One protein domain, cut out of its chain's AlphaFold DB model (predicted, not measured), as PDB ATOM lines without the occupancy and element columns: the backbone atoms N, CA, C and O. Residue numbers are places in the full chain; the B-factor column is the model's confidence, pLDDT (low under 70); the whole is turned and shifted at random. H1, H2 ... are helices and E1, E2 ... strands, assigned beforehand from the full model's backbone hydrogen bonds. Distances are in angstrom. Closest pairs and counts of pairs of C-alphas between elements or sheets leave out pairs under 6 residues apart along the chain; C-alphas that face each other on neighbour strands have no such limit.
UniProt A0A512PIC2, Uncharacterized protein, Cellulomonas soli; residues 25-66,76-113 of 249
ATOM      1  N   ARG A  25      99.303 154.583 115.818       85.00
ATOM      2  CA  ARG A  25      98.372 155.359 114.993       85.00
ATOM      3  C   ARG A  25      98.384 154.895 113.551       85.00
ATOM      4  O   ARG A  25      99.398 154.404 113.046       85.00
ATOM      5  N   VAL A  26      97.280 155.106 112.861       85.19
ATOM      6  CA  VAL A  26      97.109 154.822 111.447       85.19
ATOM      7  C   VAL A  26      97.016 156.143 110.693       85.19
ATOM      8  O   VAL A  26      96.073 156.928 110.782       85.19
ATOM      9  N   GLU A  27      98.045 156.412 109.900       88.31
ATOM     10  CA  GLU A  27      98.101 157.613 109.082       88.31
ATOM     11  C   GLU A  27      97.483 157.323 107.719       88.31
ATOM     12  O   GLU A  27      98.141 156.789 106.824       88.31
ATOM     13  N   LEU A  28      96.208 157.671 107.565       84.69
ATOM     14  CA  LEU A  28      95.467 157.550 106.313       84.69
ATOM     15  C   LEU A  28      95.694 158.782 105.424       84.69
ATOM     16  O   LEU A  28      95.683 159.922 105.888       84.69
ATOM     17  N   GLY A  29      95.898 158.563 104.123       81.06
ATOM     18  CA  GLY A  29      95.861 159.641 103.135       81.06
ATOM     19  C   GLY A  29      94.473 160.287 103.057       81.06
ATOM     20  O   GLY A  29      93.482 159.685 103.446       81.06
ATOM     21  N   LYS A  30      94.382 161.497 102.485       78.00
ATOM     22  CA  LYS A  30      93.154 162.325 102.430       78.00
ATOM     23  C   LYS A  30      91.892 161.607 101.911       78.00
ATOM     24  O   LYS A  30      90.785 162.012 102.238       78.00
ATOM     25  N   HIS A  31      92.064 160.571 101.095       80.12
ATOM     26  CA  HIS A  31      90.979 159.775 100.507       80.12
ATOM     27  C   HIS A  31      91.085 158.288 100.858       80.12
ATOM     28  O   HIS A  31      90.481 157.454 100.188       80.12
ATOM     29  N   ALA A  32      91.928 157.941 101.831       83.75
ATOM     30  CA  ALA A  32      92.107 156.565 102.238       83.75
ATOM     31  C   ALA A  32      91.067 156.182 103.289       83.75
ATOM     32  O   ALA A  32      90.797 156.951 104.208       83.75
ATOM     33  N   THR A  33      90.507 154.985 103.150       82.75
ATOM     34  CA  THR A  33      89.488 154.449 104.055       82.75
ATOM     35  C   THR A  33      89.857 153.038 104.478       82.75
ATOM     36  O   THR A  33      90.498 152.291 103.730       82.75
ATOM     37  N   ILE A  34      89.448 152.669 105.690       82.88
ATOM     38  CA  ILE A  34      89.488 151.285 106.141       82.88
ATOM     39  C   ILE A  34      88.089 150.713 106.037       82.88
ATOM     40  O   ILE A  34      87.135 151.257 106.587       82.88
ATOM     41  N   GLU A  35      87.996 149.604 105.320       83.81
ATOM     42  CA  GLU A  35      86.762 148.869 105.120       83.81
ATOM     43  C   GLU A  35      86.841 147.574 105.911       83.81
ATOM     44  O   GLU A  35      87.752 146.763 105.703       83.81
ATOM     45  N   ILE A  36      85.874 147.373 106.798       80.56
ATOM     46  CA  ILE A  36      85.685 146.105 107.494       80.56
ATOM     47  C   ILE A  36      84.505 145.398 106.847       80.56
ATOM     48  O   ILE A  36      83.436 145.980 106.672       80.56
ATOM     49  N   SER A  37      84.702 144.130 106.500       75.06
ATOM     50  CA  SER A  37      83.629 143.283 106.003       75.06
ATOM     51  C   SER A  37      83.619 141.910 106.644       75.06
ATOM     52  O   SER A  37      84.653 141.273 106.825       75.06
ATOM     53  N   ASN A  38      82.421 141.443 106.975       67.56
ATOM     54  CA  ASN A  38      82.191 140.094 107.471       67.56
ATOM     55  C   ASN A  38      81.397 139.316 106.418       67.56
ATOM     56  O   ASN A  38      80.244 139.654 106.139       67.56
ATOM     57  N   LEU A  39      82.039 138.325 105.785       58.44
ATOM     58  CA  LEU A  39      81.430 137.452 104.769       58.44
ATOM     59  C   LEU A  39      80.692 138.208 103.638       58.44
ATOM     60  O   LEU A  39      79.707 137.713 103.095       58.44
ATOM     61  N   GLY A  40      81.133 139.428 103.307       52.00
ATOM     62  CA  GLY A  40      80.515 140.275 102.278       52.00
ATOM     63  C   GLY A  40      79.129 140.843 102.620       52.00
ATOM     64  O   GLY A  40      78.504 141.429 101.743       52.00
ATOM     65  N   ARG A  41      78.634 140.684 103.858       48.72
ATOM     66  CA  ARG A  41      77.273 141.105 104.260       48.72
ATOM     67  C   ARG A  41      77.198 142.488 104.897       48.72
ATOM     68  O   ARG A  41      76.169 143.143 104.807       48.72
ATOM     69  N   PHE A  42      78.277 142.922 105.534       53.97
ATOM     70  CA  PHE A  42      78.392 144.244 106.138       53.97
ATOM     71  C   PHE A  42      79.656 144.889 105.584       53.97
ATOM     72  O   PHE A  42      80.685 144.218 105.519       53.97
ATOM     73  N   ARG A  43      79.573 146.138 105.130       57.72
ATOM     74  CA  ARG A  43      80.724 146.933 104.699       57.72
ATOM     75  C   ARG A  43      80.550 148.294 105.325       57.72
ATOM     76  O   ARG A  43      79.632 149.012 104.945       57.72
ATOM     77  N   ASP A  44      81.427 148.605 106.259       68.62
ATOM     78  CA  ASP A  44      81.408 149.898 106.917       68.62
ATOM     79  C   ASP A  44      82.766 150.572 106.794       68.62
ATOM     80  O   ASP A  44      83.810 149.904 106.730       68.62
ATOM     81  N   VAL A  45      82.719 151.896 106.697       72.31
ATOM     82  CA  VAL A  45      83.903 152.743 106.701       72.31
ATOM     83  C   VAL A  45      84.127 153.154 108.139       72.31
ATOM     84  O   VAL A  45      83.317 153.855 108.735       72.31
ATOM     85  N   VAL A  46      85.234 152.688 108.698       74.44
ATOM     86  CA  VAL A  46      85.539 152.925 110.105       74.44
ATOM     87  C   VAL A  46      86.049 154.348 110.272       74.44
ATOM     88  O   VAL A  46      86.922 154.785 109.515       74.44
ATOM     89  N   ASP A  47      85.516 155.042 111.276       75.81
ATOM     90  CA  ASP A  47      86.029 156.342 111.688       75.81
ATOM     91  C   ASP A  47      87.519 156.258 112.053       75.81
ATOM     92  O   ASP A  47      88.011 155.235 112.538       75.81
ATOM     93  N   ARG A  48      88.257 157.336 111.789       73.50
ATOM     94  CA  ARG A  48      89.708 157.361 111.962       73.50
ATOM     95  C   ARG A  48      90.130 157.180 113.419       73.50
ATOM     96  O   ARG A  48      91.104 156.471 113.657       73.50
ATOM     97  N   ASP A  49      89.410 157.775 114.362       71.56
ATOM     98  CA  ASP A  49      89.763 157.687 115.781       71.56
ATOM     99  C   ASP A  49      89.544 156.250 116.276       71.56
ATOM    100  O   ASP A  49      90.408 155.652 116.919       71.56
ATOM    101  N   LEU A  50      88.453 155.625 115.825       76.19
ATOM    102  CA  LEU A  50      88.165 154.218 116.091       76.19
ATOM    103  C   LEU A  50      89.201 153.274 115.449       76.19
ATOM    104  O   LEU A  50      89.552 152.246 116.029       76.19
ATOM    105  N   VAL A  51      89.730 153.601 114.265       84.31
ATOM    106  CA  VAL A  51      90.820 152.831 113.638       84.31
ATOM    107  C   VAL A  51      92.080 152.839 114.504       84.31
ATOM    108  O   VAL A  51      92.716 151.790 114.643       84.31
ATOM    109  N   ASP A  52      92.443 153.988 115.072       82.00
ATOM    110  CA  ASP A  52      93.634 154.123 115.912       82.00
ATOM    111  C   ASP A  52      93.477 153.328 117.215       82.00
ATOM    112  O   ASP A  52      94.376 152.565 117.584       82.00
ATOM    113  N   GLU A  53      92.304 153.396 117.847       78.06
ATOM    114  CA  GLU A  53      91.973 152.609 119.040       78.06
ATOM    115  C   GLU A  53      92.002 151.101 118.773       78.06
ATOM    116  O   GLU A  53      92.640 150.340 119.503       78.06
ATOM    117  N   LEU A  54      91.364 150.647 117.691       83.81
ATOM    118  CA  LEU A  54      91.345 149.233 117.313       83.81
ATOM    119  C   LEU A  54      92.740 148.738 116.920       83.81
ATOM    120  O   LEU A  54      93.099 147.588 117.181       83.81
ATOM    121  N   PHE A  55      93.562 149.592 116.315       85.50
ATOM    122  CA  PHE A  55      94.947 149.262 116.017       85.50
ATOM    123  C   PHE A  55      95.789 149.139 117.296       85.50
ATOM    124  O   PHE A  55      96.525 148.159 117.445       85.50
ATOM    125  N   ALA A  56      95.639 150.070 118.242       81.06
ATOM    126  CA  ALA A  56      96.296 150.020 119.546       81.06
ATOM    127  C   ALA A  56      95.870 148.782 120.353       81.06
ATOM    128  O   ALA A  56      96.717 148.050 120.871       81.06
ATOM    129  N   LEU A  57      94.572 148.476 120.377       76.81
ATOM    130  CA  LEU A  57      94.019 147.283 121.016       76.81
ATOM    131  C   LEU A  57      94.574 146.003 120.379       76.81
ATOM    132  O   LEU A  57      94.998 145.076 121.070       76.81
ATOM    133  N   GLY A  58      94.652 145.977 119.048       80.75
ATOM    134  CA  GLY A  58      95.256 144.887 118.292       80.75
ATOM    135  C   GLY A  58      96.728 144.648 118.628       80.75
ATOM    136  O   GLY A  58      97.171 143.498 118.613       80.75
ATOM    137  N   LEU A  59      97.492 145.701 118.943       79.38
ATOM    138  CA  LEU A  59      98.866 145.573 119.440       79.38
ATOM    139  C   LEU A  59      98.894 144.989 120.848       79.38
ATOM    140  O   LEU A  59      99.689 144.083 121.087       79.38
ATOM    141  N   LEU A  60      98.020 145.464 121.740       76.06
ATOM    142  CA  LEU A  60      97.925 144.998 123.124       76.06
ATOM    143  C   LEU A  60      97.670 143.488 123.196       76.06
ATOM    144  O   LEU A  60      98.475 142.756 123.766       76.06
ATOM    145  N   ILE A  61      96.615 143.014 122.529       70.38
ATOM    146  CA  ILE A  61      96.248 141.586 122.467       70.38
ATOM    147  C   ILE A  61      97.401 140.757 121.915       70.38
ATOM    148  O   ILE A  61      97.705 139.650 122.352       70.38
ATOM    149  N   ALA A  62      98.074 141.301 120.911       67.12
ATOM    150  CA  ALA A  62      99.142 140.597 120.249       67.12
ATOM    151  C   ALA A  62     100.422 140.489 121.099       67.12
ATOM    152  O   ALA A  62     101.254 139.626 120.807       67.12
ATOM    153  N   MET A  63     100.579 141.337 122.121       64.25
ATOM    154  CA  MET A  63     101.625 141.217 123.139       64.25
ATOM    155  C   MET A  63     101.263 140.193 124.220       64.25
ATOM    156  O   MET A  63     102.159 139.508 124.707       64.25
ATOM    157  N   THR A  64      99.982 140.071 124.581       58.00
ATOM    158  CA  THR A  64      99.521 139.198 125.673       58.00
ATOM    159  C   THR A  64      99.270 137.756 125.235       58.00
ATOM    160  O   THR A  64      99.615 136.830 125.962       58.00
ATOM    161  N   GLU A  65      98.718 137.535 124.041       58.94
ATOM    162  CA  GLU A  65      98.249 136.207 123.607       58.94
ATOM    163  C   GLU A  65      99.206 135.488 122.636       58.94
ATOM    164  O   GLU A  65      98.992 134.328 122.279       58.94
ATOM    165  N   GLY A  66     100.285 136.144 122.194       48.03
ATOM    166  CA  GLY A  66     101.156 135.608 121.143       48.03
ATOM    167  C   GLY A  66     100.436 135.470 119.784       48.03
ATOM    168  O   GLY A  66      99.352 136.018 119.566       48.03
ATOM    169  N   THR A  76      85.411 134.781 108.554       64.12
ATOM    170  CA  THR A  76      86.451 135.474 107.790       64.12
ATOM    171  C   THR A  76      86.159 136.973 107.766       64.12
ATOM    172  O   THR A  76      85.592 137.504 106.809       64.12
ATOM    173  N   LEU A  77      86.530 137.660 108.844       69.81
ATOM    174  CA  LEU A  77      86.596 139.109 108.887       69.81
ATOM    175  C   LEU A  77      87.677 139.569 107.903       69.81
ATOM    176  O   LEU A  77      88.853 139.229 108.038       69.81
ATOM    177  N   THR A  78      87.272 140.336 106.902       79.44
ATOM    178  CA  THR A  78      88.166 140.923 105.907       79.44
ATOM    179  C   THR A  78      88.303 142.407 106.193       79.44
ATOM    180  O   THR A  78      87.309 143.131 106.189       79.44
ATOM    181  N   ILE A  79      89.536 142.859 106.412       83.06
ATOM    182  CA  ILE A  79      89.862 144.278 106.564       83.06
ATOM    183  C   ILE A  79      90.730 144.708 105.394       83.06
ATOM    184  O   ILE A  79      91.778 144.109 105.136       83.06
ATOM    185  N   ALA A  80      90.295 145.749 104.695       85.94
ATOM    186  CA  ALA A  80      90.992 146.301 103.549       85.94
ATOM    187  C   ALA A  80      91.277 147.788 103.752       85.94
ATOM    188  O   ALA A  80      90.436 148.540 104.235       85.94
ATOM    189  N   LEU A  81      92.465 148.213 103.330       87.00
ATOM    190  CA  LEU A  81      92.804 149.621 103.170       87.00
ATOM    191  C   LEU A  81      92.558 150.013 101.710       87.00
ATOM    192  O   LEU A  81      93.175 149.446 100.805       87.00
ATOM    193  N   ARG A  82      91.689 150.995 101.473       87.31
ATOM    194  CA  ARG A  82      91.570 151.667 100.176       87.31
ATOM    195  C   ARG A  82      92.447 152.908 100.197       87.31
ATOM    196  O   ARG A  82      92.340 153.721 101.103       87.31
ATOM    197  N   GLY A  83      93.313 153.065  99.200       85.25
ATOM    198  CA  GLY A  83      94.245 154.192  99.124       85.25
ATOM    199  C   GLY A  83      95.559 153.956  99.877       85.25
ATOM    200  O   GLY A  83      95.960 152.821 100.129       85.25
ATOM    201  N   ARG A  84      96.279 155.044 100.172       86.75
ATOM    202  CA  ARG A  84      97.571 154.997 100.874       86.75
ATOM    203  C   ARG A  84      97.371 155.216 102.367       86.75
ATOM    204  O   ARG A  84      96.685 156.154 102.759       86.75
ATOM    205  N   GLY A  85      98.044 154.408 103.174       87.75
ATOM    206  CA  GLY A  85      98.058 154.560 104.619       87.75
ATOM    207  C   GLY A  85      99.273 153.882 105.239       87.75
ATOM    208  O   GLY A  85      99.813 152.932 104.663       87.75
ATOM    209  N   ARG A  86      99.702 154.396 106.389       90.31
ATOM    210  CA  ARG A  86     100.828 153.879 107.177       90.31
ATOM    211  C   ARG A  86     100.347 153.448 108.550       90.31
ATOM    212  O   ARG A  86      99.447 154.071 109.103       90.31
ATOM    213  N   PHE A  87     100.953 152.400 109.092       88.62
ATOM    214  CA  PHE A  87     100.599 151.869 110.406       88.62
ATOM    215  C   PHE A  87     101.784 152.081 111.328       88.62
ATOM    216  O   PHE A  87     102.758 151.331 111.286       88.62
ATOM    217  N   MET A  88     101.706 153.142 112.115       86.75
ATOM    218  CA  MET A  88     102.826 153.673 112.866       86.75
ATOM    219  C   MET A  88     102.803 153.148 114.295       86.75
ATOM    220  O   MET A  88     101.780 153.216 114.971       86.75
ATOM    221  N   VAL A  89     103.951 152.687 114.777       80.19
ATOM    222  CA  VAL A  89     104.220 152.505 116.206       80.19
ATOM    223  C   VAL A  89     105.462 153.311 116.501       80.19
ATOM    224  O   VAL A  89     106.543 153.014 115.992       80.19
ATOM    225  N   GLY A  90     105.323 154.386 117.265       79.31
ATOM    226  CA  GLY A  90     106.426 155.320 117.359       79.31
ATOM    227  C   GLY A  90     106.602 156.146 116.075       79.31
ATOM    228  O   GLY A  90     105.659 156.741 115.539       79.31
ATOM    229  N   GLN A  91     107.842 156.147 115.583       77.00
ATOM    230  CA  GLN A  91     108.240 156.661 114.266       77.00
ATOM    231  C   GLN A  91     108.379 155.549 113.212       77.00
ATOM    232  O   GLN A  91     108.690 155.826 112.054       77.00
ATOM    233  N   GLU A  92     108.145 154.292 113.591       77.81
ATOM    234  CA  GLU A  92     108.330 153.136 112.718       77.81
ATOM    235  C   GLU A  92     107.022 152.777 112.007       77.81
ATOM    236  O   GLU A  92     105.993 152.559 112.650       77.81
ATOM    237  N   ASP A  93     107.073 152.670 110.677       86.81
ATOM    238  CA  ASP A  93     105.971 152.128 109.877       86.81
ATOM    239  C   ASP A  93     106.067 150.598 109.838       86.81
ATOM    240  O   ASP A  93     107.018 150.015 109.307       86.81
ATOM    241  N   LEU A  94     105.056 149.923 110.384       82.31
ATOM    242  CA  LEU A  94     104.959 148.464 110.370       82.31
ATOM    243  C   LEU A  94     104.657 147.901 108.973       82.31
ATOM    244  O   LEU A  94     104.806 146.692 108.751       82.31
ATOM    245  N   GLY A  95     104.219 148.754 108.045       86.44
ATOM    246  CA  GLY A  95     103.786 148.403 106.704       86.44
ATOM    247  C   GLY A  95     102.351 147.875 106.659       86.44
ATOM    248  O   GLY A  95     101.869 147.192 107.567       86.44
ATOM    249  N   THR A  96     101.668 148.136 105.543       87.44
ATOM    250  CA  THR A  96     100.225 147.898 105.361       87.44
ATOM    251  C   THR A  96      99.774 146.484 105.719       87.44
ATOM    252  O   THR A  96      98.808 146.306 106.453       87.44
ATOM    253  N   LYS A  97     100.485 145.449 105.251       85.06
ATOM    254  CA  LYS A  97     100.092 144.048 105.483       85.06
ATOM    255  C   LYS A  97     100.084 143.683 106.969       85.06
ATOM    256  O   LYS A  97      99.193 142.976 107.436       85.06
ATOM    257  N   ARG A  98     101.105 144.122 107.707       81.12
ATOM    258  CA  ARG A  98     101.233 143.839 109.139       81.12
ATOM    259  C   ARG A  98     100.281 144.711 109.946       81.12
ATOM    260  O   ARG A  98      99.619 144.182 110.833       81.12
ATOM    261  N   GLY A  99     100.174 145.985 109.586       85.75
ATOM    262  CA  GLY A  99      99.216 146.919 110.158       85.75
ATOM    263  C   GLY A  99      97.778 146.410 110.111       85.75
ATOM    264  O   GLY A  99      97.138 146.284 111.149       85.75
ATOM    265  N   LEU A 100      97.315 145.979 108.934       88.88
ATOM    266  CA  LEU A 100      95.976 145.404 108.757       88.88
ATOM    267  C   LEU A 100      95.758 144.129 109.578       88.88
ATOM    268  O   LEU A 100      94.676 143.925 110.119       88.88
ATOM    269  N   LYS A 101      96.779 143.273 109.713       85.06
ATOM    270  CA  LYS A 101      96.681 142.060 110.541       85.06
ATOM    271  C   LYS A 101      96.518 142.391 112.027       85.06
ATOM    272  O   LYS A 101      95.800 141.689 112.729       85.06
ATOM    273  N   ILE A 102      97.218 143.418 112.501       83.75
ATOM    274  CA  ILE A 102      97.127 143.899 113.882       83.75
ATOM    275  C   ILE A 102      95.755 144.530 114.115       83.75
ATOM    276  O   ILE A 102      95.058 144.119 115.036       83.75
ATOM    277  N   LEU A 103      95.323 145.423 113.223       86.12
ATOM    278  CA  LEU A 103      93.996 146.033 113.272       86.12
ATOM    279  C   LEU A 103      92.879 144.975 113.291       86.12
ATOM    280  O   LEU A 103      91.956 145.061 114.095       86.12
ATOM    281  N   ALA A 104      93.001 143.919 112.481       85.38
ATOM    282  CA  ALA A 104      92.044 142.815 112.473       85.38
ATOM    283  C   ALA A 104      91.926 142.092 113.813       85.38
ATOM    284  O   ALA A 104      90.833 141.661 114.167       85.38
ATOM    285  N   ARG A 105      93.010 141.989 114.587       82.25
ATOM    286  CA  ARG A 105      92.928 141.422 115.938       82.25
ATOM    287  C   ARG A 105      92.140 142.318 116.880       82.25
ATOM    288  O   ARG A 105      91.287 141.803 117.591       82.25
ATOM    289  N   GLY A 106      92.395 143.627 116.853       82.19
ATOM    290  CA  GLY A 106      91.652 144.578 117.678       82.19
ATOM    291  C   GLY A 106      90.160 144.561 117.363       82.19
ATOM    292  O   GLY A 106      89.347 144.457 118.274       82.19
ATOM    293  N   VAL A 107      89.800 144.530 116.075       82.88
ATOM    294  CA  VAL A 107      88.400 144.395 115.640       82.88
ATOM    295  C   VAL A 107      87.782 143.087 116.127       82.88
ATOM    296  O   VAL A 107      86.695 143.100 116.694       82.88
ATOM    297  N   MET A 108      88.456 141.952 115.928       80.81
ATOM    298  CA  MET A 108      87.930 140.651 116.357       80.81
ATOM    299  C   MET A 108      87.706 140.590 117.867       80.81
ATOM    300  O   MET A 108      86.705 140.036 118.315       80.81
ATOM    301  N   PHE A 109      88.615 141.170 118.647       77.38
ATOM    302  CA  PHE A 109      88.461 141.257 120.090       77.38
ATOM    303  C   PHE A 109      87.308 142.173 120.488       77.38
ATOM    304  O   PHE A 109      86.481 141.760 121.291       77.38
ATOM    305  N   ALA A 110      87.198 143.363 119.894       72.81
ATOM    306  CA  ALA A 110      86.094 144.279 120.173       72.81
ATOM    307  C   ALA A 110      84.731 143.641 119.846       72.81
ATOM    308  O   ALA A 110      83.805 143.714 120.648       72.81
ATOM    309  N   LEU A 111      84.623 142.934 118.714       74.38
ATOM    310  CA  LEU A 111      83.415 142.193 118.334       74.38
ATOM    311  C   LEU A 111      83.100 141.045 119.299       74.38
ATOM    312  O   LEU A 111      81.934 140.822 119.634       74.38
ATOM    313  N   ARG A 112      84.123 140.314 119.756       69.00
ATOM    314  CA  ARG A 112      83.967 139.252 120.754       69.00
ATOM    315  C   ARG A 112      83.501 139.819 122.095       69.00
ATOM    316  O   ARG A 112      82.503 139.340 122.615       69.00
ATOM    317  N   ALA A 113      84.151 140.870 122.587       65.94
ATOM    318  CA  ALA A 113      83.788 141.551 123.826       65.94
ATOM    319  C   ALA A 113      82.367 142.135 123.767       65.94
ATOM    320  O   ALA A 113      81.616 142.010 124.726       65.94
TER     321      ALA A 113
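Overview. This is residues 25 to 66 and 76 to 113 of the 249 residues of an uncharacterized protein of Cellulomonas soli (UniProt A0A512PIC2). Two small antiparallel sheets, E3 E2 E4 and E1 E5, stand like the arms of a V, joined at its point by the links E1 to E2 and E4 to E5; in its mouth the helices H1 and H2 cross. The 80 printed residues hold five named strands and two named helices, a mixed class, in the order E1 E2 E3 H1 E4 E5 H2. The whole is compact, with a radius of gyration of the C-alphas of 11.9 A and spans of 36 by 33 by 20 A.

Arrangement. Start at E1, residues 25 to 28, the antiparallel neighbour of E5, residues 85 to 89: N 27 and O 86 are within hydrogen-bond range at 2.8 A. Next, E2, residues 33 to 38, forms a hairpin with E3, residues 42 to 45, N 36 to O 44 being 3.3 A. On its other side E2 has the antiparallel E4, residues 77 to 82, N 35 to O 80 being 2.9 A. H1, residues 48 to 64, only grazes this sheet with residues 48 to 51; its closest C-alphas to E1 are Asp 52 and Arg 25, 5.0 A. H2, residues 96 to 113, is on one face of the sheet E3 E2 E4, making two layers, helix over sheet, at a height of 8.6 A. It runs slantwise over E4, at 43 degrees on the local plane. H1 and H2 touch, about perpendicular at 86 degrees, closest at C-alphas 58 and 106, 3.7 A; in both, every O i to N i+4 pair is within hydrogen-bond range.

Along the chain. Find C-alpha 25 at (98.372, 155.359, 114.993), where E1 begins. E2 covers 16.5 A, H1 24.8 A and E4 16.1 A; H2 runs 25.5 A to C-alpha 113 at (83.788, 141.551, 123.826).

Size, cuts and confidence. Residues 67 to 75 are not printed; C-alphas 66 and 76 are 19.9 A apart across the cut. Confidence is under 70 at residues 38 to 44, 62 to 66, 76 to 77 and 112 to 113.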